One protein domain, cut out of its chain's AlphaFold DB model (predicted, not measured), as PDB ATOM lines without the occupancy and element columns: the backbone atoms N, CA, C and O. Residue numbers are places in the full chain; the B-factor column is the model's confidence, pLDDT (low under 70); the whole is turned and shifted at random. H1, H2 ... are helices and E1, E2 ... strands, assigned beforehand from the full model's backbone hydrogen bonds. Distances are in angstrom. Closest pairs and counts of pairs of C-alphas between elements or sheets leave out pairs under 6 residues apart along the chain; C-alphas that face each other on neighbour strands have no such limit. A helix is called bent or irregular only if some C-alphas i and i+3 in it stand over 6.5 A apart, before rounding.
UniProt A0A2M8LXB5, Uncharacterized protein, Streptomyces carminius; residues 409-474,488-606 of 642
ATOM      1  N   SER A 409       7.466  95.126  89.806       92.00
ATOM      2  CA  SER A 409       6.482  96.202  89.658       92.00
ATOM      3  C   SER A 409       5.920  96.258  88.232       92.00
ATOM      4  O   SER A 409       6.552  95.814  87.270       92.00
ATOM      5  N   THR A 410       4.736  96.851  88.062       91.44
ATOM      6  CA  THR A 410       4.140  97.072  86.732       91.44
ATOM      7  C   THR A 410       5.067  97.895  85.830       91.44
ATOM      8  O   THR A 410       5.200  97.594  84.642       91.44
ATOM      9  N   LEU A 411       5.766  98.885  86.403       91.44
ATOM     10  CA  LEU A 411       6.796  99.663  85.713       91.44
ATOM     11  C   LEU A 411       7.952  98.768  85.248       91.44
ATOM     12  O   LEU A 411       8.365  98.863  84.092       91.44
ATOM     13  N   ALA A 412       8.430  97.860  86.103       94.12
ATOM     14  CA  ALA A 412       9.489  96.920  85.752       94.12
ATOM     15  C   ALA A 412       9.080  95.960  84.633       94.12
ATOM     16  O   ALA A 412       9.831  95.794  83.674       94.12
ATOM     17  N   LEU A 413       7.876  95.388  84.691       94.75
ATOM     18  CA  LEU A 413       7.374  94.484  83.653       94.75
ATOM     19  C   LEU A 413       7.187  95.197  82.304       94.75
ATOM     20  O   LEU A 413       7.619  94.685  81.269       94.75
ATOM     21  N   SER A 414       6.602  96.401  82.314       94.00
ATOM     22  CA  SER A 414       6.442  97.235  81.113       94.00
ATOM     23  C   SER A 414       7.798  97.643  80.525       94.00
ATOM     24  O   SER A 414       8.052  97.501  79.327       94.00
ATOM     25  N   GLY A 415       8.718  98.066  81.392       94.62
ATOM     26  CA  GLY A 415      10.081  98.428  81.035       94.62
ATOM     27  C   GLY A 415      10.895  97.272  80.460       94.62
ATOM     28  O   GLY A 415      11.584  97.445  79.455       94.62
ATOM     29  N   VAL A 416      10.764  96.071  81.029       96.38
ATOM     30  CA  VAL A 416      11.358  94.836  80.502       96.38
ATOM     31  C   VAL A 416      10.824  94.521  79.114       96.38
ATOM     32  O   VAL A 416      11.627  94.243  78.225       96.38
ATOM     33  N   ALA A 417       9.505  94.588  78.906       97.06
ATOM     34  CA  ALA A 417       8.904  94.339  77.599       97.06
ATOM     35  C   ALA A 417       9.431  95.328  76.547       97.06
ATOM     36  O   ALA A 417       9.914  94.901  75.495       97.06
ATOM     37  N   TYR A 418       9.441  96.627  76.872       96.81
ATOM     38  CA  TYR A 418      10.000  97.677  76.019       96.81
ATOM     39  C   TYR A 418      11.481  97.440  75.705       96.81
ATOM     40  O   TYR A 418      11.874  97.411  74.538       96.81
ATOM     41  N   ALA A 419      12.316  97.246  76.728       96.25
ATOM     42  CA  ALA A 419      13.756  97.083  76.563       96.25
ATOM     43  C   ALA A 419      14.101  95.794  75.806       96.25
ATOM     44  O   ALA A 419      15.029  95.782  74.995       96.25
ATOM     45  N   TYR A 420      13.335  94.725  76.021       98.12
ATOM     46  CA  TYR A 420      13.477  93.468  75.302       98.12
ATOM     47  C   TYR A 420      13.228  93.645  73.803       98.12
ATOM     48  O   TYR A 420      14.101  93.322  72.993       98.12
ATOM     49  N   THR A 421      12.078  94.208  73.414       97.62
ATOM     50  CA  THR A 421      11.758  94.427  71.995       97.62
ATOM     51  C   THR A 421      12.680  95.467  71.363       97.62
ATOM     52  O   THR A 421      13.091  95.292  70.214       97.62
ATOM     53  N   PHE A 422      13.079  96.497  72.122       95.44
ATOM     54  CA  PHE A 422      14.060  97.490  71.687       95.44
ATOM     55  C   PHE A 422      15.395  96.812  71.369       95.44
ATOM     56  O   PHE A 422      16.001  97.075  70.332       95.44
ATOM     57  N   GLY A 423      15.842  95.905  72.241       95.31
ATOM     58  CA  GLY A 423      17.063  95.134  72.051       95.31
ATOM     59  C   GLY A 423      17.018  94.261  70.801       95.31
ATOM     60  O   GLY A 423      17.983  94.246  70.034       95.31
ATOM     61  N   ILE A 424      15.885  93.593  70.542       96.81
ATOM     62  CA  ILE A 424      15.669  92.834  69.300       96.81
ATOM     63  C   ILE A 424      15.784  93.767  68.092       96.81
ATOM     64  O   ILE A 424      16.563  93.490  67.182       96.81
ATOM     65  N   MET A 425      15.058  94.888  68.087       95.56
ATOM     66  CA  MET A 425      15.111  95.873  67.003       95.56
ATOM     67  C   MET A 425      16.554  96.322  66.746       95.56
ATOM     68  O   MET A 425      17.049  96.194  65.627       95.56
ATOM     69  N   PHE A 426      17.236  96.799  67.788       92.31
ATOM     70  CA  PHE A 426      18.597  97.313  67.709       92.31
ATOM     71  C   PHE A 426      19.559  96.269  67.130       92.31
ATOM     72  O   PHE A 426      20.263  96.539  66.156       92.31
ATOM     73  N   VAL A 427      19.566  95.052  67.681       93.56
ATOM     74  CA  VAL A 427      20.499  94.002  67.252       93.56
ATOM     75  C   VAL A 427      20.187  93.528  65.834       93.56
ATOM     76  O   VAL A 427      21.107  93.423  65.023       93.56
ATOM     77  N   LEU A 428      18.919  93.313  65.478       95.12
ATOM     78  CA  LEU A 428      18.558  92.870  64.130       95.12
ATOM     79  C   LEU A 428      18.908  93.904  63.060       95.12
ATOM     80  O   LEU A 428      19.365  93.514  61.987       95.12
ATOM     81  N   MET A 429      18.765  95.201  63.354       92.88
ATOM     82  CA  MET A 429      19.230  96.267  62.461       92.88
ATOM     83  C   MET A 429      20.752  96.237  62.282       92.88
ATOM     84  O   MET A 429      21.242  96.384  61.166       92.88
ATOM     85  N   THR A 430      21.520  95.981  63.346       90.94
ATOM     86  CA  THR A 430      22.975  95.812  63.196       90.94
ATOM     87  C   THR A 430      23.347  94.560  62.413       90.94
ATOM     88  O   THR A 430      24.273  94.606  61.611       90.94
ATOM     89  N   TRP A 431      22.619  93.456  62.593       92.81
ATOM     90  CA  TRP A 431      22.892  92.190  61.916       92.81
ATOM     91  C   TRP A 431      22.546  92.224  60.436       92.81
ATOM     92  O   TRP A 431      23.311  91.702  59.635       92.81
ATOM     93  N   VAL A 432      21.440  92.856  60.043       91.62
ATOM     94  CA  VAL A 432      21.114  93.012  58.619       91.62
ATOM     95  C   VAL A 432      22.112  93.932  57.910       91.62
ATOM     96  O   VAL A 432      22.444  93.678  56.757       91.62
ATOM     97  N   LEU A 433      22.652  94.944  58.600       89.31
ATOM     98  CA  LEU A 433      23.764  95.747  58.086       89.31
ATOM     99  C   LEU A 433      25.071  94.936  58.039       89.31
ATOM    100  O   LEU A 433      25.782  94.999  57.048       89.31
ATOM    101  N   GLU A 434      25.376  94.114  59.049       86.56
ATOM    102  CA  GLU A 434      26.526  93.192  59.003       86.56
ATOM    103  C   GLU A 434      26.398  92.207  57.830       86.56
ATOM    104  O   GLU A 434      27.391  91.907  57.171       86.56
ATOM    105  N   ALA A 435      25.183  91.751  57.511       87.19
ATOM    106  CA  ALA A 435      24.918  90.849  56.393       87.19
ATOM    107  C   ALA A 435      25.412  91.407  55.051       87.19
ATOM    108  O   ALA A 435      25.864  90.635  54.208       87.19
ATOM    109  N   THR A 436      25.358  92.729  54.849       85.12
ATOM    110  CA  THR A 436      25.780  93.349  53.583       85.12
ATOM    111  C   THR A 436      27.293  93.346  53.390       85.12
ATOM    112  O   THR A 436      27.738  93.428  52.249       85.12
ATOM    113  N   SER A 437      28.087  93.162  54.455       81.06
ATOM    114  CA  SER A 437      29.547  92.967  54.348       81.06
ATOM    115  C   SER A 437      29.941  91.636  53.698       81.06
ATOM    116  O   SER A 437      31.078  91.465  53.272       81.06
ATOM    117  N   PHE A 438      28.992  90.701  53.578       79.50
ATOM    118  CA  PHE A 438      29.158  89.443  52.847       79.50
ATOM    119  C   PHE A 438      28.648  89.533  51.400       79.50
ATOM    120  O   PHE A 438      28.664  88.547  50.669       79.50
ATOM    121  N   CYS A 439      28.176  90.701  50.960       78.88
ATOM    122  CA  CYS A 439      27.698  90.906  49.598       78.88
ATOM    123  C   CYS A 439      28.725  91.703  48.780       78.88
ATOM    124  O   CYS A 439      29.329  92.655  49.278       78.88
ATOM    125  N   GLY A 440      28.890  91.326  47.513       74.06
ATOM    126  CA  GLY A 440      29.642  92.067  46.504       74.06
ATOM    127  C   GLY A 440      28.726  92.513  45.367       74.06
ATOM    128  O   GLY A 440      27.711  91.874  45.092       74.06
ATOM    129  N   ARG A 441      29.069  93.614  44.701       69.50
ATOM    130  CA  ARG A 441      28.262  94.193  43.621       69.50
ATOM    131  C   ARG A 441      28.947  94.069  42.256       69.50
ATOM    132  O   ARG A 441      30.068  94.533  42.110       69.50
ATOM    133  N   GLN A 442      28.270  93.508  41.250       64.88
ATOM    134  CA  GLN A 442      28.787  93.449  39.867       64.88
ATOM    135  C   GLN A 442      28.357  94.664  39.039       64.88
ATOM    136  O   GLN A 442      29.163  95.242  38.318       64.88
ATOM    137  N   THR A 443      27.103  95.093  39.185       61.09
ATOM    138  CA  THR A 443      26.524  96.299  38.566       61.09
ATOM    139  C   THR A 443      25.654  97.035  39.587       61.09
ATOM    140  O   THR A 443      25.368  96.495  40.651       61.09
ATOM    141  N   SER A 444      25.206  98.268  39.314       61.53
ATOM    142  CA  SER A 444      24.434  99.083  40.279       61.53
ATOM    143  C   SER A 444      23.217  98.368  40.899       61.53
ATOM    144  O   SER A 444      22.864  98.679  42.039       61.53
ATOM    145  N   ASN A 445      22.642  97.377  40.207       64.75
ATOM    146  CA  ASN A 445      21.438  96.655  40.625       64.75
ATOM    147  C   ASN A 445      21.635  95.171  40.973       64.75
ATOM    148  O   ASN A 445      20.721  94.586  41.550       64.75
ATOM    149  N   GLU A 446      22.785  94.559  40.685       70.00
ATOM    150  CA  GLU A 446      22.995  93.121  40.912       70.00
ATOM    151  C   GLU A 446      23.918  92.870  42.100       70.00
ATOM    152  O   GLU A 446      25.096  93.248  42.105       70.00
ATOM    153  N   TRP A 447      23.353  92.241  43.132       72.44
ATOM    154  CA  TRP A 447      24.089  91.861  44.328       72.44
ATOM    155  C   TRP A 447      24.397  90.373  44.295       72.44
ATOM    156  O   TRP A 447      23.522  89.520  44.109       72.44
ATOM    157  N   HIS A 448      25.653  90.076  44.576       72.94
ATOM    158  CA  HIS A 448      26.169  88.735  44.723       72.94
ATOM    159  C   HIS A 448      26.411  88.492  46.195       72.94
ATOM    160  O   HIS A 448      27.147  89.225  46.852       72.94
ATOM    161  N   ILE A 449      25.805  87.437  46.720       70.06
ATOM    162  CA  ILE A 449      26.150  86.958  48.049       70.06
ATOM    163  C   ILE A 449      27.456  86.198  47.878       70.06
ATOM    164  O   ILE A 449      27.487  85.054  47.412       70.06
ATOM    165  N   ALA A 450      28.553  86.879  48.180       61.03
ATOM    166  CA  ALA A 450      29.819  86.210  48.303       61.03
ATOM    167  C   ALA A 450      29.774  85.376  49.591       61.03
ATOM    168  O   ALA A 450      29.153  85.734  50.585       61.03
ATOM    169  N   ASP A 451      30.495  84.267  49.572       63.38
ATOM    170  CA  ASP A 451      31.023  83.629  50.769       63.38
ATOM    171  C   ASP A 451      30.251  82.442  51.388       63.38
ATOM    172  O   ASP A 451      29.075  82.454  51.757       63.38
ATOM    173  N   SER A 452      31.038  81.388  51.585       65.06
ATOM    174  CA  SER A 452      30.761  80.227  52.420       65.06
ATOM    175  C   SER A 452      30.679  80.571  53.919       65.06
ATOM    176  O   SER A 452      30.049  79.829  54.676       65.06
ATOM    177  N   ALA A 453      31.271  81.688  54.366       67.62
ATOM    178  CA  ALA A 453      31.233  82.134  55.758       67.62
ATOM    179  C   ALA A 453      29.841  82.623  56.189       67.62
ATOM    180  O   ALA A 453      29.427  82.338  57.316       67.62
ATOM    181  N   LEU A 454      29.069  83.262  55.297       76.00
ATOM    182  CA  LEU A 454      27.695  83.679  55.608       76.00
ATOM    183  C   LEU A 454      26.781  82.471  55.869       76.00
ATOM    184  O   LEU A 454      25.932  82.520  56.759       76.00
ATOM    185  N   ARG A 455      27.009  81.342  55.177       74.06
ATOM    186  CA  ARG A 455      26.264  80.089  55.416       74.06
ATOM    187  C   ARG A 455      26.455  79.543  56.835       74.06
ATOM    188  O   ARG A 455      25.588  78.822  57.321       74.06
ATOM    189  N   ARG A 456      27.555  79.896  57.514       75.62
ATOM    190  CA  ARG A 456      27.800  79.523  58.919       75.62
ATOM    191  C   ARG A 456      27.056  80.420  59.914       75.62
ATOM    192  O   ARG A 456      26.904  80.010  61.057       75.62
ATOM    193  N   LYS A 457      26.581  81.598  59.485       84.19
ATOM    194  CA  LYS A 457      25.805  82.564  60.282       84.19
ATOM    195  C   LYS A 457      24.362  82.643  59.781       84.19
ATOM    196  O   LYS A 457      23.915  83.653  59.228       84.19
ATOM    197  N   ARG A 458      23.615  81.550  59.953       87.00
ATOM    198  CA  ARG A 458      22.282  81.395  59.353       87.00
ATOM    199  C   ARG A 458      21.292  82.460  59.840       87.00
ATOM    200  O   ARG A 458      20.486  82.932  59.041       87.00
ATOM    201  N   HIS A 459      21.386  82.899  61.100       90.38
ATOM    202  CA  HIS A 459      20.555  83.983  61.643       90.38
ATOM    203  C   HIS A 459      20.701  85.312  60.900       90.38
ATOM    204  O   HIS A 459      19.710  86.026  60.770       90.38
ATOM    205  N   ILE A 460      21.895  85.636  60.397       90.00
ATOM    206  CA  ILE A 460      22.145  86.847  59.605       90.00
ATOM    207  C   ILE A 460      21.663  86.636  58.170       90.00
ATOM    208  O   ILE A 460      20.951  87.471  57.613       90.00
ATOM    209  N   MET A 461      21.988  85.481  57.586       87.81
ATOM    210  CA  MET A 461      21.581  85.125  56.225       87.81
ATOM    211  C   MET A 461      20.055  85.179  56.042       87.81
ATOM    212  O   MET A 461      19.570  85.659  55.021       87.81
ATOM    213  N   LEU A 462      19.288  84.738  57.044       90.44
ATOM    214  CA  LEU A 462      17.822  84.753  57.028       90.44
ATOM    215  C   LEU A 462      17.200  86.157  57.127       90.44
ATOM    216  O   LEU A 462      15.991  86.281  56.938       90.44
ATOM    217  N   LEU A 463      17.986  87.207  57.389       90.88
ATOM    218  CA  LEU A 463      17.515  88.596  57.345       90.88
ATOM    219  C   LEU A 463      17.563  89.178  55.930       90.88
ATOM    220  O   LEU A 463      16.734  90.020  55.587       90.88
ATOM    221  N   LEU A 464      18.479  88.696  55.084       87.44
ATOM    222  CA  LEU A 464      18.628  89.191  53.718       87.44
ATOM    223  C   LEU A 464      17.336  89.098  52.885       87.44
ATOM    224  O   LEU A 464      17.139  89.984  52.062       87.44
ATOM    225  N   PRO A 465      16.466  88.061  52.987       87.12
ATOM    226  CA  PRO A 465      15.245  87.961  52.165       87.12
ATOM    227  C   PRO A 465      14.269  89.118  52.347       87.12
ATOM    228  O   PRO A 465      13.445  89.374  51.476       87.12
ATOM    229  N   TYR A 466      14.375  89.834  53.463       87.69
ATOM    230  CA  TYR A 466      13.566  91.016  53.732       87.69
ATOM    231  C   TYR A 466      14.115  92.279  53.053       87.69
ATOM    232  O   TYR A 466      13.404  93.283  52.974       87.69
ATOM    233  N   LEU A 467      15.342  92.218  52.529       84.62
ATOM    234  CA  LEU A 467      15.891  93.196  51.602       84.62
ATOM    235  C   LEU A 467      15.498  92.770  50.177       84.62
ATOM    236  O   LEU A 467      15.900  91.709  49.701       84.62
ATOM    237  N   ARG A 468      14.703  93.594  49.491       76.50
ATOM    238  CA  ARG A 468      14.284  93.430  48.090       76.50
ATOM    239  C   ARG A 468      15.421  93.781  47.134       76.50
ATOM    240  O   ARG A 468      15.320  94.688  46.316       76.50
ATOM    241  N   ILE A 469      16.524  93.069  47.284       70.38
ATOM    242  CA  ILE A 469      17.719  93.232  46.474       70.38
ATOM    243  C   ILE A 469      17.709  92.122  45.411       70.38
ATOM    244  O   ILE A 469      17.541  90.959  45.791       70.38
ATOM    245  N   PRO A 470      17.870  92.436  44.110       65.00
ATOM    246  CA  PRO A 470      18.012  91.428  43.061       65.00
ATOM    247  C   PRO A 470      19.239  90.555  43.343       65.00
ATOM    248  O   PRO A 470      20.353  91.066  43.481       65.00
ATOM    249  N   ARG A 471      19.024  89.243  43.484       65.19
ATOM    250  CA  ARG A 471      20.082  88.280  43.809       65.19
ATOM    251  C   ARG A 471      20.458  87.466  42.594       65.19
ATOM    252  O   ARG A 471      19.581  86.916  41.936       65.19
ATOM    253  N   VAL A 472      21.758  87.295  42.406       58.84
ATOM    254  CA  VAL A 472      22.307  86.299  41.489       58.84
ATOM    255  C   VAL A 472      23.013  85.236  42.334       58.84
ATOM    256  O   VAL A 472      24.106  85.468  42.857       58.84
ATOM    257  N   ASP A 473      22.358  84.086  42.524       56.72
ATOM    258  CA  ASP A 473      22.941  82.939  43.229       56.72
ATOM    259  C   ASP A 473      24.013  82.292  42.343       56.72
ATOM    260  O   ASP A 473      23.719  81.613  41.362       56.72
ATOM    261  N   LEU A 474      25.284  82.481  42.699       50.94
ATOM    262  CA  LEU A 474      26.384  81.750  42.075       50.94
ATOM    263  C   LEU A 474      26.527  80.392  42.772       50.94
ATOM    264  O   LEU A 474      27.208  80.267  43.789       50.94
ATOM    265  N   PRO A 488      32.443  95.954  47.749       66.75
ATOM    266  CA  PRO A 488      31.671  95.477  48.886       66.75
ATOM    267  C   PRO A 488      30.420  96.339  49.114       66.75
ATOM    268  O   PRO A 488      30.441  97.565  49.003       66.75
ATOM    269  N   CYS A 489      29.303  95.700  49.464       73.12
ATOM    270  CA  CYS A 489      28.000  96.364  49.583       73.12
ATOM    271  C   CYS A 489      27.762  97.106  50.919       73.12
ATOM    272  O   CYS A 489      26.735  97.757  51.120       73.12
ATOM    273  N   GLU A 490      28.700  97.010  51.854       71.25
ATOM    274  CA  GLU A 490      28.638  97.544  53.225       71.25
ATOM    275  C   GLU A 490      28.637  99.076  53.347       71.25
ATOM    276  O   GLU A 490      28.355  99.611  54.426       71.25
ATOM    277  N   GLY A 491      28.946  99.783  52.257       73.75
ATOM    278  CA  GLY A 491      28.934 101.243  52.180       73.75
ATOM    279  C   GLY A 491      27.542 101.855  52.017       73.75
ATOM    280  O   GLY A 491      27.393 103.061  52.220       73.75
ATOM    281  N   GLU A 492      26.516 101.052  51.720       77.88
ATOM    282  CA  GLU A 492      25.182 101.550  51.379       77.88
ATOM    283  C   GLU A 492      24.159 101.461  52.530       77.88
ATOM    284  O   GLU A 492      24.116 100.459  53.253       77.88
ATOM    285  N   PRO A 493      23.280 102.471  52.696       83.62
ATOM    286  CA  PRO A 493      22.216 102.466  53.699       83.62
ATOM    287  C   PRO A 493      21.022 101.619  53.229       83.62
ATOM    288  O   PRO A 493      19.958 102.125  52.868       83.62
ATOM    289  N   VAL A 494      21.197 100.296  53.204       84.81
ATOM    290  CA  VAL A 494      20.219  99.365  52.608       84.81
ATOM    291  C   VAL A 494      18.833  99.413  53.244       84.81
ATOM    292  O   VAL A 494      17.845  99.105  52.579       84.81
ATOM    293  N   LEU A 495      18.730  99.806  54.512       84.94
ATOM    294  CA  LEU A 495      17.462  99.863  55.240       84.94
ATOM    295  C   LEU A 495      16.596 101.068  54.847       84.94
ATOM    296  O   LEU A 495      15.374 100.993  54.983       84.94
ATOM    297  N   ALA A 496      17.208 102.134  54.323       84.19
ATOM    298  CA  ALA A 496      16.537 103.351  53.867       84.19
ATOM    299  C   ALA A 496      16.041 103.278  52.414       84.19
ATOM    300  O   ALA A 496      15.298 104.156  51.974       84.19
ATOM    301  N   ARG A 497      16.446 102.251  51.654       82.19
ATOM    302  CA  ARG A 497      16.074 102.092  50.243       82.19
ATOM    303  C   ARG A 497      14.547 102.020  50.065       82.19
ATOM    304  O   ARG A 497      13.917 101.204  50.746       82.19
ATOM    305  N   PRO A 498      13.938 102.791  49.142       78.50
ATOM    306  CA  PRO A 498      12.483 102.837  48.962       78.50
ATOM    307  C   PRO A 498      11.832 101.461  48.764       78.50
ATOM    308  O   PRO A 498      10.758 101.191  49.305       78.50
ATOM    309  N   GLU A 499      12.496 100.559  48.036       79.62
ATOM    310  CA  GLU A 499      12.044  99.184  47.825       79.62
ATOM    311  C   GLU A 499      11.968  98.382  49.133       79.62
ATOM    312  O   GLU A 499      11.017  97.626  49.354       79.62
ATOM    313  N   ASN A 500      12.913  98.609  50.044       79.38
ATOM    314  CA  ASN A 500      12.993  97.936  51.337       79.38
ATOM    315  C   ASN A 500      12.047  98.568  52.356       79.38
ATOM    316  O   ASN A 500      11.541  97.872  53.235       79.38
ATOM    317  N   VAL A 501      11.735  99.861  52.227       74.12
ATOM    318  CA  VAL A 501      10.778 100.614  53.064       74.12
ATOM    319  C   VAL A 501       9.354 100.030  53.032       74.12
ATOM    320  O   VAL A 501       8.606 100.140  54.001       74.12
ATOM    321  N   ARG A 502       8.985  99.280  51.987       72.38
ATOM    322  CA  ARG A 502       7.628  98.718  51.848       72.38
ATOM    323  C   ARG A 502       7.378  97.418  52.628       72.38
ATOM    324  O   ARG A 502       6.221  97.095  52.903       72.38
ATOM    325  N   THR A 503       8.419  96.678  53.010       81.25
ATOM    326  CA  THR A 503       8.292  95.367  53.677       81.25
ATOM    327  C   THR A 503       8.056  95.511  55.188       81.25
ATOM    328  O   THR A 503       9.001  95.493  55.972       81.25
ATOM    329  N   LEU A 504       6.805  95.677  55.631       82.00
ATOM    330  CA  LEU A 504       6.481  95.853  57.062       82.00
ATOM    331  C   LEU A 504       6.797  94.623  57.930       82.00
ATOM    332  O   LEU A 504       7.146  94.768  59.094       82.00
ATOM    333  N   PHE A 505       6.744  93.426  57.348       88.56
ATOM    334  CA  PHE A 505       6.976  92.156  58.048       88.56
ATOM    335  C   PHE A 505       8.459  91.814  58.252       88.56
ATOM    336  O   PHE A 505       8.786  90.693  58.641       88.56
ATOM    337  N   ALA A 506       9.370  92.746  57.961       91.56
ATOM    338  CA  ALA A 506      10.780  92.557  58.269       91.56
ATOM    339  C   ALA A 506      10.969  92.400  59.795       91.56
ATOM    340  O   ALA A 506      10.411  93.204  60.545       91.56
ATOM    341  N   PRO A 507      11.762  91.427  60.281       94.25
ATOM    342  CA  PRO A 507      11.871  91.128  61.712       94.25
ATOM    343  C   PRO A 507      12.240  92.336  62.586       94.25
ATOM    344  O   PRO A 507      11.646  92.545  63.641       94.25
ATOM    345  N   TRP A 508      13.159  93.190  62.122       94.06
ATOM    346  CA  TRP A 508      13.546  94.412  62.838       94.06
ATOM    347  C   TRP A 508      12.433  95.470  62.879       94.06
ATOM    348  O   TRP A 508      12.379  96.259  63.817       94.06
ATOM    349  N   ARG A 509      11.523  95.487  61.896       93.31
ATOM    350  CA  ARG A 509      10.352  96.378  61.895       93.31
ATOM    351  C   ARG A 509       9.250  95.877  62.793       93.31
ATOM    352  O   ARG A 509       8.660  96.680  63.499       93.31
ATOM    353  N   VAL A 510       9.003  94.571  62.798       94.56
ATOM    354  CA  VAL A 510       8.085  93.965  63.765       94.56
ATOM    355  C   VAL A 510       8.567  94.289  65.179       94.56
ATOM    356  O   VAL A 510       7.789  94.794  65.978       94.56
ATOM    357  N   ALA A 511       9.867  94.139  65.451       96.00
ATOM    358  CA  ALA A 511      10.451  94.531  66.730       96.00
ATOM    359  C   ALA A 511      10.325  96.041  67.021       96.00
ATOM    360  O   ALA A 511      10.018  96.410  68.154       96.00
ATOM    361  N   PHE A 512      10.505  96.919  66.025       95.00
ATOM    362  CA  PHE A 512      10.262  98.361  66.177       95.00
ATOM    363  C   PHE A 512       8.802  98.667  66.533       95.00
ATOM    364  O   PHE A 512       8.557  99.403  67.483       95.00
ATOM    365  N   LEU A 513       7.838  98.066  65.830       94.50
ATOM    366  CA  LEU A 513       6.409  98.224  66.115       94.50
ATOM    367  C   LEU A 513       6.070  97.727  67.525       94.50
ATOM    368  O   LEU A 513       5.392  98.426  68.271       94.50
ATOM    369  N   SER A 514       6.586  96.562  67.930       95.44
ATOM    370  CA  SER A 514       6.415  96.058  69.297       95.44
ATOM    371  C   SER A 514       7.024  97.004  70.334       95.44
ATOM    372  O   SER A 514       6.403  97.266  71.358       95.44
ATOM    373  N   THR A 515       8.194  97.578  70.046       95.31
ATOM    374  CA  THR A 515       8.849  98.562  70.921       95.31
ATOM    375  C   THR A 515       8.036  99.843  71.036       95.31
ATOM    376  O   THR A 515       7.856 100.350  72.137       95.31
ATOM    377  N   ALA A 516       7.493 100.337  69.925       91.75
ATOM    378  CA  ALA A 516       6.610 101.494  69.899       91.75
ATOM    379  C   ALA A 516       5.352 101.261  70.741       91.75
ATOM    380  O   ALA A 516       4.990 102.101  71.561       91.75
ATOM    381  N   LEU A 517       4.728 100.090  70.603       92.06
ATOM    382  CA  LEU A 517       3.558  99.714  71.398       92.06
ATOM    383  C   LEU A 517       3.884  99.601  72.890       92.06
ATOM    384  O   LEU A 517       3.076 100.027  73.706       92.06
ATOM    385  N   CYS A 518       5.065  99.089  73.251       94.62
ATOM    386  CA  CYS A 518       5.521  99.028  74.645       94.62
ATOM    387  C   CYS A 518       5.989 100.390  75.186       94.62
ATOM    388  O   CYS A 518       6.069 100.573  76.398       94.62
ATOM    389  N   SER A 519       6.291 101.358  74.315       91.69
ATOM    390  CA  SER A 519       6.767 102.686  74.725       91.69
ATOM    391  C   SER A 519       5.680 103.502  75.425       91.69
ATOM    392  O   SER A 519       5.976 104.199  76.388       91.69
ATOM    393  N   ALA A 520       4.425 103.355  74.989       88.00
ATOM    394  CA  ALA A 520       3.269 104.033  75.562       88.00
ATOM    395  C   ALA A 520       2.988 103.626  77.023       88.00
ATOM    396  O   ALA A 520       3.016 104.509  77.877       88.00
ATOM    397  N   PRO A 521       2.787 102.334  77.369       90.56
ATOM    398  CA  PRO A 521       2.549 101.945  78.753       90.56
ATOM    399  C   PRO A 521       3.749 102.261  79.646       90.56
ATOM    400  O   PRO A 521       3.554 102.657  80.790       90.56
ATOM    401  N   LEU A 522       4.984 102.130  79.144       92.06
ATOM    402  CA  LEU A 522       6.176 102.531  79.890       92.06
ATOM    403  C   LEU A 522       6.187 104.037  80.174       92.06
ATOM    404  O   LEU A 522       6.377 104.432  81.318       92.06
ATOM    405  N   GLY A 523       5.969 104.868  79.157       89.25
ATOM    406  CA  GLY A 523       5.941 106.319  79.308       89.25
ATOM    407  C   GLY A 523       4.856 106.783  80.279       89.25
ATOM    408  O   GLY A 523       5.124 107.607  81.147       89.25
ATOM    409  N   THR A 524       3.651 106.210  80.192       86.94
ATOM    410  CA  THR A 524       2.559 106.524  81.128       86.94
ATOM    411  C   THR A 524       2.891 106.091  82.557       86.94
ATOM    412  O   THR A 524       2.655 106.865  83.475       86.94
ATOM    413  N   LEU A 525       3.494 104.910  82.759       88.69
ATOM    414  CA  LEU A 525       3.929 104.441  84.089       88.69
ATOM    415  C   LEU A 525       5.068 105.274  84.678       88.69
ATOM    416  O   LEU A 525       5.175 105.369  85.896       88.69
ATOM    417  N   LEU A 526       5.915 105.870  83.836       87.81
ATOM    418  CA  LEU A 526       6.939 106.810  84.288       87.81
ATOM    419  C   LEU A 526       6.332 108.155  84.710       87.81
ATOM    420  O   LEU A 526       6.818 108.752  85.657       87.81
ATOM    421  N   ALA A 527       5.285 108.634  84.038       84.56
ATOM    422  CA  ALA A 527       4.650 109.907  84.385       84.56
ATOM    423  C   ALA A 527       3.640 109.818  85.537       84.56
ATOM    424  O   ALA A 527       3.476 110.774  86.282       84.56
ATOM    425  N   GLN A 528       2.930 108.698  85.692       73.56
ATOM    426  CA  GLN A 528       1.809 108.597  86.629       73.56
ATOM    427  C   GLN A 528       1.866 107.304  87.445       73.56
ATOM    428  O   GLN A 528       2.027 106.211  86.908       73.56
ATOM    429  N   HIS A 529       1.676 107.422  88.763       60.69
ATOM    430  CA  HIS A 529       1.688 106.279  89.686       60.69
ATOM    431  C   HIS A 529       0.358 105.500  89.741       60.69
ATOM    432  O   HIS A 529       0.331 104.378  90.245       60.69
ATOM    433  N   GLN A 530      -0.744 106.050  89.216       60.12
ATOM    434  CA  GLN A 530      -2.039 105.364  89.128       60.12
ATOM    435  C   GLN A 530      -2.618 105.535  87.729       60.12
ATOM    436  O   GLN A 530      -2.946 106.643  87.322       60.12
ATOM    437  N   ILE A 531      -2.727 104.434  86.989       59.69
ATOM    438  CA  ILE A 531      -3.174 104.454  85.596       59.69
ATOM    439  C   ILE A 531      -4.542 103.800  85.479       59.69
ATOM    440  O   ILE A 531      -4.719 102.640  85.855       59.69
ATOM    441  N   ASP A 532      -5.478 104.516  84.858       70.38
ATOM    442  CA  ASP A 532      -6.645 103.900  84.236       70.38
ATOM    443  C   ASP A 532      -6.230 103.342  82.865       70.38
ATOM    444  O   ASP A 532      -5.743 104.069  81.995       70.38
ATOM    445  N   VAL A 533      -6.438 102.041  82.650       68.56
ATOM    446  CA  VAL A 533      -6.175 101.342  81.377       68.56
ATOM    447  C   VAL A 533      -6.826 102.066  80.189       68.56
ATOM    448  O   VAL A 533      -6.294 102.050  79.076       68.56
ATOM    449  N   ARG A 534      -7.943 102.771  80.417       72.00
ATOM    450  CA  ARG A 534      -8.630 103.582  79.399       72.00
ATOM    451  C   ARG A 534      -7.776 104.739  78.869       72.00
ATOM    452  O   ARG A 534      -7.956 105.125  77.718       72.00
ATOM    453  N   GLN A 535      -6.829 105.253  79.655       69.00
ATOM    454  CA  GLN A 535      -5.913 106.328  79.254       69.00
ATOM    455  C   GLN A 535      -4.689 105.812  78.474       69.00
ATOM    456  O   GLN A 535      -4.095 106.563  77.702       69.00
ATOM    457  N   MET A 536      -4.341 104.524  78.602       74.31
ATOM    458  CA  MET A 536      -3.246 103.899  77.840       74.31
ATOM    459  C   MET A 536      -3.635 103.547  76.400       74.31
ATOM    460  O   MET A 536      -2.796 103.574  75.501       74.31
ATOM    461  N   ALA A 537      -4.898 103.194  76.147       79.25
ATOM    462  CA  ALA A 537      -5.314 102.731  74.823       79.25
ATOM    463  C   ALA A 537      -5.090 103.776  73.700       79.25
ATOM    464  O   ALA A 537      -4.549 103.402  72.652       79.25
ATOM    465  N   PRO A 538      -5.407 105.076  73.884       79.38
ATOM    466  CA  PRO A 538      -5.133 106.100  72.875       79.38
ATOM    467  C   PRO A 538      -3.637 106.313  72.615       79.38
ATOM    468  O   PRO A 538      -3.239 106.442  71.457       79.38
ATOM    469  N   SER A 539      -2.794 106.315  73.658       75.38
ATOM    470  CA  SER A 539      -1.345 106.501  73.505       75.38
ATOM    471  C   SER A 539      -0.700 105.317  72.781       75.38
ATOM    472  O   SER A 539       0.126 105.521  71.892       75.38
ATOM    473  N   MET A 540      -1.141 104.088  73.067       80.25
ATOM    474  CA  MET A 540      -0.718 102.887  72.339       80.25
ATOM    475  C   MET A 540      -1.140 102.921  70.867       80.25
ATOM    476  O   MET A 540      -0.331 102.606  69.993       80.25
ATOM    477  N   LEU A 541      -2.382 103.326  70.574       82.38
ATOM    478  CA  LEU A 541      -2.880 103.446  69.201       82.38
ATOM    479  C   LEU A 541      -2.092 104.504  68.414       82.38
ATOM    480  O   LEU A 541      -1.664 104.240  67.289       82.38
ATOM    481  N   LEU A 542      -1.854 105.675  69.016       81.69
ATOM    482  CA  LEU A 542      -1.074 106.757  68.413       81.69
ATOM    483  C   LEU A 542       0.383 106.347  68.176       81.69
ATOM    484  O   LEU A 542       0.886 106.540  67.070       81.69
ATOM    485  N   ALA A 543       1.046 105.739  69.165       79.62
ATOM    486  CA  ALA A 543       2.417 105.251  69.027       79.62
ATOM    487  C   ALA A 543       2.521 104.155  67.954       79.62
ATOM    488  O   ALA A 543       3.427 104.183  67.121       79.62
ATOM    489  N   GLY A 544       1.563 103.223  67.914       79.00
ATOM    490  CA  GLY A 544       1.490 102.180  66.891       79.00
ATOM    491  C   GLY A 544       1.302 102.748  65.482       79.00
ATOM    492  O   GLY A 544       2.051 102.394  64.569       79.00
ATOM    493  N   LEU A 545       0.352 103.670  65.299       84.06
ATOM    494  CA  LEU A 545       0.104 104.324  64.012       84.06
ATOM    495  C   LEU A 545       1.318 105.144  63.558       84.06
ATOM    496  O   LEU A 545       1.754 105.028  62.409       84.06
ATOM    497  N   ALA A 546       1.905 105.924  64.468       82.50
ATOM    498  CA  ALA A 546       3.111 106.695  64.204       82.50
ATOM    499  C   ALA A 546       4.278 105.784  63.805       82.50
ATOM    500  O   ALA A 546       4.979 106.079  62.839       82.50
ATOM    501  N   ALA A 547       4.447 104.637  64.464       82.19
ATOM    502  CA  ALA A 547       5.473 103.663  64.115       82.19
ATOM    503  C   ALA A 547       5.259 103.042  62.731       82.19
ATOM    504  O   ALA A 547       6.225 102.885  61.987       82.19
ATOM    505  N   VAL A 548       4.018 102.758  62.327       82.81
ATOM    506  CA  VAL A 548       3.723 102.297  60.957       82.81
ATOM    507  C   VAL A 548       4.100 103.362  59.922       82.81
ATOM    508  O   VAL A 548       4.694 103.027  58.894       82.81
ATOM    509  N   ILE A 549       3.798 104.634  60.196       83.50
ATOM    510  CA  ILE A 549       4.153 105.758  59.316       83.50
ATOM    511  C   ILE A 549       5.676 105.918  59.242       83.50
ATOM    512  O   ILE A 549       6.233 105.950  58.147       83.50
ATOM    513  N   VAL A 550       6.360 105.956  60.390       80.25
ATOM    514  CA  VAL A 550       7.825 106.076  60.510       80.25
ATOM    515  C   VAL A 550       8.544 104.912  59.830       80.25
ATOM    516  O   VAL A 550       9.546 105.108  59.148       80.25
ATOM    517  N   ALA A 551       8.019 103.693  59.945       81.00
ATOM    518  CA  ALA A 551       8.597 102.524  59.295       81.00
ATOM    519  C   ALA A 551       8.500 102.570  57.758       81.00
ATOM    520  O   ALA A 551       9.237 101.836  57.093       81.00
ATOM    521  N   ARG A 552       7.605 103.407  57.211       83.56
ATOM    522  CA  ARG A 552       7.293 103.530  55.777       83.56
ATOM    523  C   ARG A 552       7.755 104.833  55.129       83.56
ATOM    524  O   ARG A 552       7.565 104.999  53.924       83.56
ATOM    525  N   SER A 553       8.309 105.757  55.896       78.25
ATOM    526  CA  SER A 553       8.609 107.104  55.428       78.25
ATOM    527  C   SER A 553      10.094 107.297  55.114       78.25
ATOM    528  O   SER A 553      10.949 106.488  55.483       78.25
ATOM    529  N   SER A 554      10.408 108.359  54.368       77.31
ATOM    530  CA  SER A 554      11.797 108.787  54.174       77.31
ATOM    531  C   SER A 554      12.334 109.394  55.472       77.31
ATOM    532  O   SER A 554      11.555 109.782  56.336       77.31
ATOM    533  N   ALA A 555      13.656 109.531  55.619       72.69
ATOM    534  CA  ALA A 555      14.266 110.042  56.853       72.69
ATOM    535  C   ALA A 555      13.616 111.344  57.354       72.69
ATOM    536  O   ALA A 555      13.249 111.452  58.518       72.69
ATOM    537  N   LEU A 556      13.424 112.311  56.451       71.06
ATOM    538  CA  LEU A 556      12.856 113.616  56.786       71.06
ATOM    539  C   LEU A 556      11.399 113.503  57.260       71.06
ATOM    540  O   LEU A 556      11.032 114.099  58.267       71.06
ATOM    541  N   THR A 557      10.579 112.697  56.577       74.38
ATOM    542  CA  THR A 557       9.182 112.474  56.984       74.38
ATOM    543  C   THR A 557       9.086 111.641  58.261       74.38
ATOM    544  O   THR A 557       8.191 111.872  59.068       74.38
ATOM    545  N   ALA A 558      10.028 110.728  58.487       73.00
ATOM    546  CA  ALA A 558      10.133 109.954  59.713       73.00
ATOM    547  C   ALA A 558      10.462 110.847  60.918       73.00
ATOM    548  O   ALA A 558       9.788 110.746  61.939       73.00
ATOM    549  N   PHE A 559      11.429 111.764  60.795       73.31
ATOM    550  CA  PHE A 559      11.759 112.716  61.863       73.31
ATOM    551  C   PHE A 559      10.591 113.651  62.187       73.31
ATOM    552  O   PHE A 559      10.253 113.808  63.359       73.31
ATOM    553  N   SER A 560       9.928 114.210  61.169       69.25
ATOM    554  CA  SER A 560       8.728 115.031  61.377       69.25
ATOM    555  C   SER A 560       7.589 114.229  62.013       69.25
ATOM    556  O   SER A 560       6.916 114.725  62.912       69.25
ATOM    557  N   GLY A 561       7.403 112.971  61.600       70.44
ATOM    558  CA  GLY A 561       6.415 112.062  62.179       70.44
ATOM    559  C   GLY A 561       6.694 111.740  63.648       70.44
ATOM    560  O   GLY A 561       5.769 111.761  64.456       70.44
ATOM    561  N   ILE A 562       7.957 111.507  64.018       75.06
ATOM    562  CA  ILE A 562       8.379 111.306  65.413       75.06
ATOM    563  C   ILE A 562       8.117 112.567  66.237       75.06
ATOM    564  O   ILE A 562       7.530 112.469  67.310       75.06
ATOM    565  N   ALA A 563       8.503 113.744  65.741       70.69
ATOM    566  CA  ALA A 563       8.292 115.004  66.450       70.69
ATOM    567  C   ALA A 563       6.798 115.293  66.670       70.69
ATOM    568  O   ALA A 563       6.388 115.581  67.793       70.69
ATOM    569  N   LEU A 564       5.975 115.141  65.626       73.06
ATOM    570  CA  LEU A 564       4.529 115.360  65.701       73.06
ATOM    571  C   LEU A 564       3.844 114.360  66.637       73.06
ATOM    572  O   LEU A 564       3.056 114.756  67.488       73.06
ATOM    573  N   SER A 565       4.150 113.067  66.512       73.81
ATOM    574  CA  SER A 565       3.576 112.045  67.399       73.81
ATOM    575  C   SER A 565       4.019 112.229  68.846       73.81
ATOM    576  O   SER A 565       3.194 112.078  69.734       73.81
ATOM    577  N   SER A 566       5.267 112.634  69.091       75.19
ATOM    578  CA  SER A 566       5.738 112.970  70.440       75.19
ATOM    579  C   SER A 566       4.989 114.169  71.005       75.19
ATOM    580  O   SER A 566       4.589 114.128  72.155       75.19
ATOM    581  N   PHE A 567       4.727 115.202  70.199       72.50
ATOM    582  CA  PHE A 567       3.909 116.342  70.617       72.50
ATOM    583  C   PHE A 567       2.465 115.935  70.958       72.50
ATOM    584  O   PHE A 567       1.928 116.372  71.970       72.50
ATOM    585  N   LEU A 568       1.846 115.067  70.149       72.44
ATOM    586  CA  LEU A 568       0.492 114.555  70.399       72.44
ATOM    587  C   LEU A 568       0.423 113.636  71.626       72.44
ATOM    588  O   LEU A 568      -0.551 113.652  72.366       72.44
ATOM    589  N   ILE A 569       1.453 112.824  71.842       72.81
ATOM    590  CA  ILE A 569       1.572 111.945  73.006       72.81
ATOM    591  C   ILE A 569       1.817 112.784  74.277       72.81
ATOM    592  O   ILE A 569       1.173 112.557  75.299       72.81
ATOM    593  N   ALA A 570       2.669 113.809  74.184       72.38
ATOM    594  CA  ALA A 570       2.956 114.785  75.235       72.38
ATOM    595  C   ALA A 570       1.754 115.656  75.626       72.38
ATOM    596  O   ALA A 570       1.749 116.213  76.719       72.38
ATOM    597  N   SER A 571       0.751 115.819  74.756       72.94
ATOM    598  CA  SER A 571      -0.424 116.645  75.053       72.94
ATOM    599  C   SER A 571      -1.524 115.897  75.818       72.94
ATOM    600  O   SER A 571      -2.413 116.540  76.374       72.94
ATOM    601  N   LEU A 572      -1.456 114.562  75.914       71.62
ATOM    602  CA  LEU A 572      -2.447 113.747  76.631       71.62
ATOM    603  C   LEU A 572      -2.575 114.093  78.132       71.62
ATOM    604  O   LEU A 572      -3.712 114.215  78.595       71.62
ATOM    605  N   PRO A 573      -1.488 114.331  78.898       67.62
ATOM    606  CA  PRO A 573      -1.580 114.730  80.307       67.62
ATOM    607  C   PRO A 573      -2.357 116.029  80.519       67.62
ATOM    608  O   PRO A 573      -3.158 116.116  81.449       67.62
ATOM    609  N   TYR A 574      -2.206 117.003  79.612       68.69
ATOM    610  CA  TYR A 574      -2.918 118.284  79.677       68.69
ATOM    611  C   TYR A 574      -4.440 118.124  79.595       68.69
ATOM    612  O   TYR A 574      -5.168 118.933  80.163       68.69
ATOM    613  N   LEU A 575      -4.926 117.074  78.927       67.00
ATOM    614  CA  LEU A 575      -6.356 116.761  78.850       67.00
ATOM    615  C   LEU A 575      -6.874 116.059  80.114       67.00
ATOM    616  O   LEU A 575      -8.072 116.088  80.376       67.00
ATOM    617  N   SER A 576      -5.984 115.436  80.894       65.56
ATOM    618  CA  SER A 576      -6.336 114.663  82.094       65.56
ATOM    619  C   SER A 576      -6.384 115.489  83.386       65.56
ATOM    620  O   SER A 576      -6.926 115.021  84.383       65.56
ATOM    621  N   GLY A 577      -5.838 116.713  83.383       64.19
ATOM    622  CA  GLY A 577      -5.915 117.644  84.516       64.19
ATOM    623  C   GLY A 577      -5.146 117.223  85.778       64.19
ATOM    624  O   GLY A 577      -5.414 117.770  86.845       64.19
ATOM    625  N   SER A 578      -4.207 116.276  85.684       53.41
ATOM    626  CA  SER A 578      -3.411 115.789  86.821       53.41
ATOM    627  C   SER A 578      -1.907 115.969  86.576       53.41
ATOM    628  O   SER A 578      -1.457 115.799  85.447       53.41
ATOM    629  N   GLY A 579      -1.154 116.323  87.626       65.19
ATOM    630  CA  GLY A 579       0.316 116.341  87.627       65.19
ATOM    631  C   GLY A 579       0.995 117.655  87.220       65.19
ATOM    632  O   GLY A 579       0.344 118.661  86.934       65.19
ATOM    633  N   ASP A 580       2.335 117.637  87.229       75.31
ATOM    634  CA  ASP A 580       3.162 118.617  86.517       75.31
ATOM    635  C   ASP A 580       3.166 118.209  85.037       75.31
ATOM    636  O   ASP A 580       3.902 117.294  84.650       75.31
ATOM    637  N   PRO A 581       2.359 118.866  84.188       71.69
ATOM    638  CA  PRO A 581       2.059 118.370  82.852       71.69
ATOM    639  C   PRO A 581       3.298 118.310  81.951       71.69
ATOM    640  O   PRO A 581       3.272 117.649  80.918       71.69
ATOM    641  N   ILE A 582       4.390 118.981  82.325       68.88
ATOM    642  CA  ILE A 582       5.640 118.987  81.562       68.88
ATOM    643  C   ILE A 582       6.509 117.796  81.906       68.88
ATOM    644  O   ILE A 582       7.025 117.146  80.997       68.88
ATOM    645  N   THR A 583       6.681 117.517  83.196       72.31
ATOM    646  CA  THR A 583       7.400 116.322  83.636       72.31
ATOM    647  C   THR A 583       6.722 115.085  83.050       72.31
ATOM    648  O   THR A 583       7.380 114.270  82.400       72.31
ATOM    649  N   ASP A 584       5.392 115.040  83.116       79.56
ATOM    650  CA  ASP A 584       4.591 113.957  82.555       79.56
ATOM    651  C   ASP A 584       4.729 113.878  81.030       79.56
ATOM    652  O   ASP A 584       4.993 112.807  80.482       79.56
ATOM    653  N   ALA A 585       4.635 115.011  80.326       77.94
ATOM    654  CA  ALA A 585       4.815 115.071  78.877       77.94
ATOM    655  C   ALA A 585       6.186 114.543  78.424       77.94
ATOM    656  O   ALA A 585       6.273 113.817  77.424       77.94
ATOM    657  N   VAL A 586       7.256 114.899  79.145       77.44
ATOM    658  CA  VAL A 586       8.618 114.444  78.842       77.44
ATOM    659  C   VAL A 586       8.750 112.948  79.104       77.44
ATOM    660  O   VAL A 586       9.200 112.224  78.214       77.44
ATOM    661  N   LEU A 587       8.332 112.469  80.277       83.25
ATOM    662  CA  LEU A 587       8.441 111.060  80.662       83.25
ATOM    663  C   LEU A 587       7.599 110.146  79.759       83.25
ATOM    664  O   LEU A 587       8.080 109.092  79.343       83.25
ATOM    665  N   ILE A 588       6.399 110.586  79.366       84.31
ATOM    666  CA  ILE A 588       5.527 109.847  78.445       84.31
ATOM    667  C   ILE A 588       6.138 109.752  77.046       84.31
ATOM    668  O   ILE A 588       6.101 108.695  76.414       84.31
ATOM    669  N   SER A 589       6.717 110.843  76.547       81.44
ATOM    670  CA  SER A 589       7.217 110.902  75.169       81.44
ATOM    671  C   SER A 589       8.617 110.313  75.010       81.44
ATOM    672  O   SER A 589       9.001 109.917  73.907       81.44
ATOM    673  N   PHE A 590       9.403 110.252  76.089       83.94
ATOM    674  CA  PHE A 590      10.811 109.871  76.029       83.94
ATOM    675  C   PHE A 590      11.053 108.458  75.460       83.94
ATOM    676  O   PHE A 590      11.862 108.339  74.533       83.94
ATOM    677  N   PRO A 591      10.365 107.385  75.911       89.06
ATOM    678  CA  PRO A 591      10.577 106.043  75.363       89.06
ATOM    679  C   PRO A 591      10.286 105.958  73.859       89.06
ATOM    680  O   PRO A 591      11.000 105.262  73.128       89.06
ATOM    681  N   TRP A 592       9.274 106.694  73.390       87.69
ATOM    682  CA  TRP A 592       8.918 106.784  71.976       87.69
ATOM    683  C   TRP A 592       9.981 107.534  71.165       87.69
ATOM    684  O   TRP A 592      10.455 107.031  70.141       87.69
ATOM    685  N   LEU A 593      10.422 108.699  71.651       82.00
ATOM    686  CA  LEU A 593      11.500 109.476  71.037       82.00
ATOM    687  C   LEU A 593      12.779 108.646  70.905       82.00
ATOM    688  O   LEU A 593      13.388 108.616  69.835       82.00
ATOM    689  N   LEU A 594      13.156 107.928  71.966       85.38
ATOM    690  CA  LEU A 594      14.351 107.093  71.987       85.38
ATOM    691  C   LEU A 594      14.275 105.961  70.954       85.38
ATOM    692  O   LEU A 594      15.225 105.772  70.184       85.38
ATOM    693  N   CYS A 595      13.164 105.214  70.893       88.62
ATOM    694  CA  CYS A 595      13.036 104.117  69.933       88.62
ATOM    695  C   CYS A 595      12.892 104.614  68.491       88.62
ATOM    696  O   CYS A 595      13.562 104.082  67.604       88.62
ATOM    697  N   GLY A 596      12.092 105.658  68.259       83.75
ATOM    698  CA  GLY A 596      11.900 106.263  66.943       83.75
ATOM    699  C   GLY A 596      13.203 106.826  66.385       83.75
ATOM    700  O   GLY A 596      13.591 106.496  65.262       83.75
ATOM    701  N   PHE A 597      13.930 107.614  67.183       82.62
ATOM    702  CA  PHE A 597      15.214 108.181  66.776       82.62
ATOM    703  C   PHE A 597      16.253 107.094  66.492       82.62
ATOM    704  O   PHE A 597      16.944 107.158  65.475       82.62
ATOM    705  N   THR A 598      16.345 106.073  67.352       85.50
ATOM    706  CA  THR A 598      17.275 104.951  67.148       85.50
ATOM    707  C   THR A 598      16.966 104.218  65.844       85.50
ATOM    708  O   THR A 598      17.872 104.004  65.039       85.50
ATOM    709  N   TYR A 599      15.694 103.891  65.599       88.69
ATOM    710  CA  TYR A 599      15.265 103.225  64.371       88.69
ATOM    711  C   TYR A 599      15.593 104.060  63.127       88.69
ATOM    712  O   TYR A 599      16.232 103.565  62.197       88.69
ATOM    713  N   VAL A 600      15.223 105.344  63.105       86.31
ATOM    714  CA  VAL A 600      15.494 106.201  61.941       86.31
ATOM    715  C   VAL A 600      16.998 106.349  61.732       86.31
ATOM    716  O   VAL A 600      17.474 106.107  60.626       86.31
ATOM    717  N   SER A 601      17.763 106.640  62.784       84.00
ATOM    718  CA  SER A 601      19.218 106.799  62.704       84.00
ATOM    719  C   SER A 601      19.910 105.556  62.137       84.00
ATOM    720  O   SER A 601      20.699 105.672  61.203       84.00
ATOM    721  N   PHE A 602      19.570 104.359  62.624       85.25
ATOM    722  CA  PHE A 602      20.169 103.114  62.130       85.25
ATOM    723  C   PHE A 602      19.692 102.762  60.719       85.25
ATOM    724  O   PHE A 602      20.461 102.211  59.938       85.25
ATOM    725  N   SER A 603      18.448 103.100  60.360       88.25
ATOM    726  CA  SER A 603      17.923 102.827  59.017       88.25
ATOM    727  C   SER A 603      18.662 103.608  57.924       88.25
ATOM    728  O   SER A 603      18.779 103.126  56.800       88.25
ATOM    729  N   GLN A 604      19.180 104.792  58.264       86.12
ATOM    730  CA  GLN A 604      19.890 105.681  57.344       86.12
ATOM    731  C   GLN A 604      21.396 105.421  57.279       86.12
ATOM    732  O   GLN A 604      22.083 106.039  56.469       86.12
ATOM    733  N   GLN A 605      21.925 104.542  58.129       85.12
ATOM    734  CA  GLN A 605      23.353 104.260  58.185       85.12
ATOM    735  C   GLN A 605      23.714 103.037  57.349       85.12
ATOM    736  O   GLN A 605      22.987 102.044  57.304       85.12
ATOM    737  N   SER A 606      24.885 103.094  56.722       87.00
ATOM    738  CA  SER A 606      25.562 101.900  56.224       87.00
ATOM    739  C   SER A 606      26.364 101.211  57.331       87.00
ATOM    740  O   SER A 606      26.641 101.796  58.384       87.00
TER     741      SER A 606
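Overview. This is residues 409 to 474 and 488 to 606 of the 642 residues of an uncharacterized protein of Streptomyces carminius (UniProt A0A2M8LXB5). Five long helices or arms lie along one axis as an elongated up-and-down bundle, each running against the one before it in the chain: H6, H8b and H1 side by side in one layer, with H4 and H5 over them in a second. At one end are the small strand hairpin E1 and E2, the short helices H2 and H3 and the unnamed residues 462 to 474; at the other end are H7 and H8a, the first arm of the bent helix H8. The printed part has 185 residues, in the order H1, E1, E2, H2, H3, H4, H5, H6, H7, H8; the class is mostly helix, and the sheet E1 - E2 is antiparallel. It is only just compact, close to loose, with a radius of gyration of the C-alphas of 18.8 A, and its spans are 64 by 32 by 21 A, only just elongated.

Arrangement. Start with H1, residues 410 to 436. After a tight link look for the hairpin of E1, residues 439 to 443, and E2, residues 446 to 449, antiparallel at 154 degrees; N 440 and O 448 are 2.8 A apart and N 448 and O 440 2.8 A, both within hydrogen-bond range. H2, residues 458 to 461, touches H1 at residues 431 to 435 alone, the closest C-alphas being those of Ala 435 and Ile 460, 5.8 A. Past the cut, H3, residues 498 to 501, touches no helix. Next comes H4, residues 507 to 527, with a kink of 27 degrees near residue 518. It touches H1 at a shallow tilt of 28 degrees, opposite ways, closest at C-alphas 425 and 508, 4.7 A. H5, residues 533 to 552, forms a helical hairpin with H4, closest at C-alphas 520 and 540, 5.3 A; the shallow tilt of 34.5 degrees is only just short of steep. H3 and H5 are close but not clearly touching, with C-alphas 501 and 552 closest at 5.3 A. H6, residues 555 to 570, forms a helical hairpin with H5, closest at C-alphas 550 and 558, 4.6 A, at a shallow tilt of 8 degrees. H7, residues 572 to 576, meets H6 only through their link. H8, residues 581 to 603, is the hub, touching five helices; by its hydrogen bonds it was assigned as one helix, but it is bent, with C-alphas 588 and 591 7.0 A apart and its arms H8a and H8b at a steep tilt of 47 degrees. H8a touches H7, closest at C-alphas 573 and 581, 5.7 A. H8b touches H6 at a shallow tilt of 4 degrees, opposite ways, closest at C-alphas 562 and 596, 6.3 A. H8b touches residues 422 to 430 of H1 alone, the same way at a shallow tilt of 5 degrees, closest at C-alphas 429 and 602, 6.9 A. Every O i to N i+4 pair is within hydrogen-bond range in H6, H7, H8a and H8b, against 22 of 23 in H1, 15 of 17 in H4 and 14 of 16 in H5; H2 and H3 are too short for such a pair.

Along the chain. Find C-alpha 410 at (4.140, 97.072, 86.732); from there H1 runs 39.8 A to C-alpha 436 at (25.780, 93.349, 53.583). H4 measures 30.3 A, H5 29.0 A and H6 22.1 A. H8a, residues 581 to 588, and H8b, residues 591 to 603, measure 10.2 A and 18.2 A, and H8b ends at C-alpha 603 at (17.923, 102.827, 59.017).

Size, cuts and confidence. Look for the two C-alphas farthest apart at Leu 474 and Gly 577, 64.3 A. Residues 475 to 487 are not printed, and C-alphas 474 and 488 are 16.2 A apart across this cut. Of the links that are printed whole, E2 to H2 is short and the others are tight. The mean pLDDT of the printed part is 80.7, with 29 residues under 70, among them residues 441 to 445, 470 to 474 and 573 to 579.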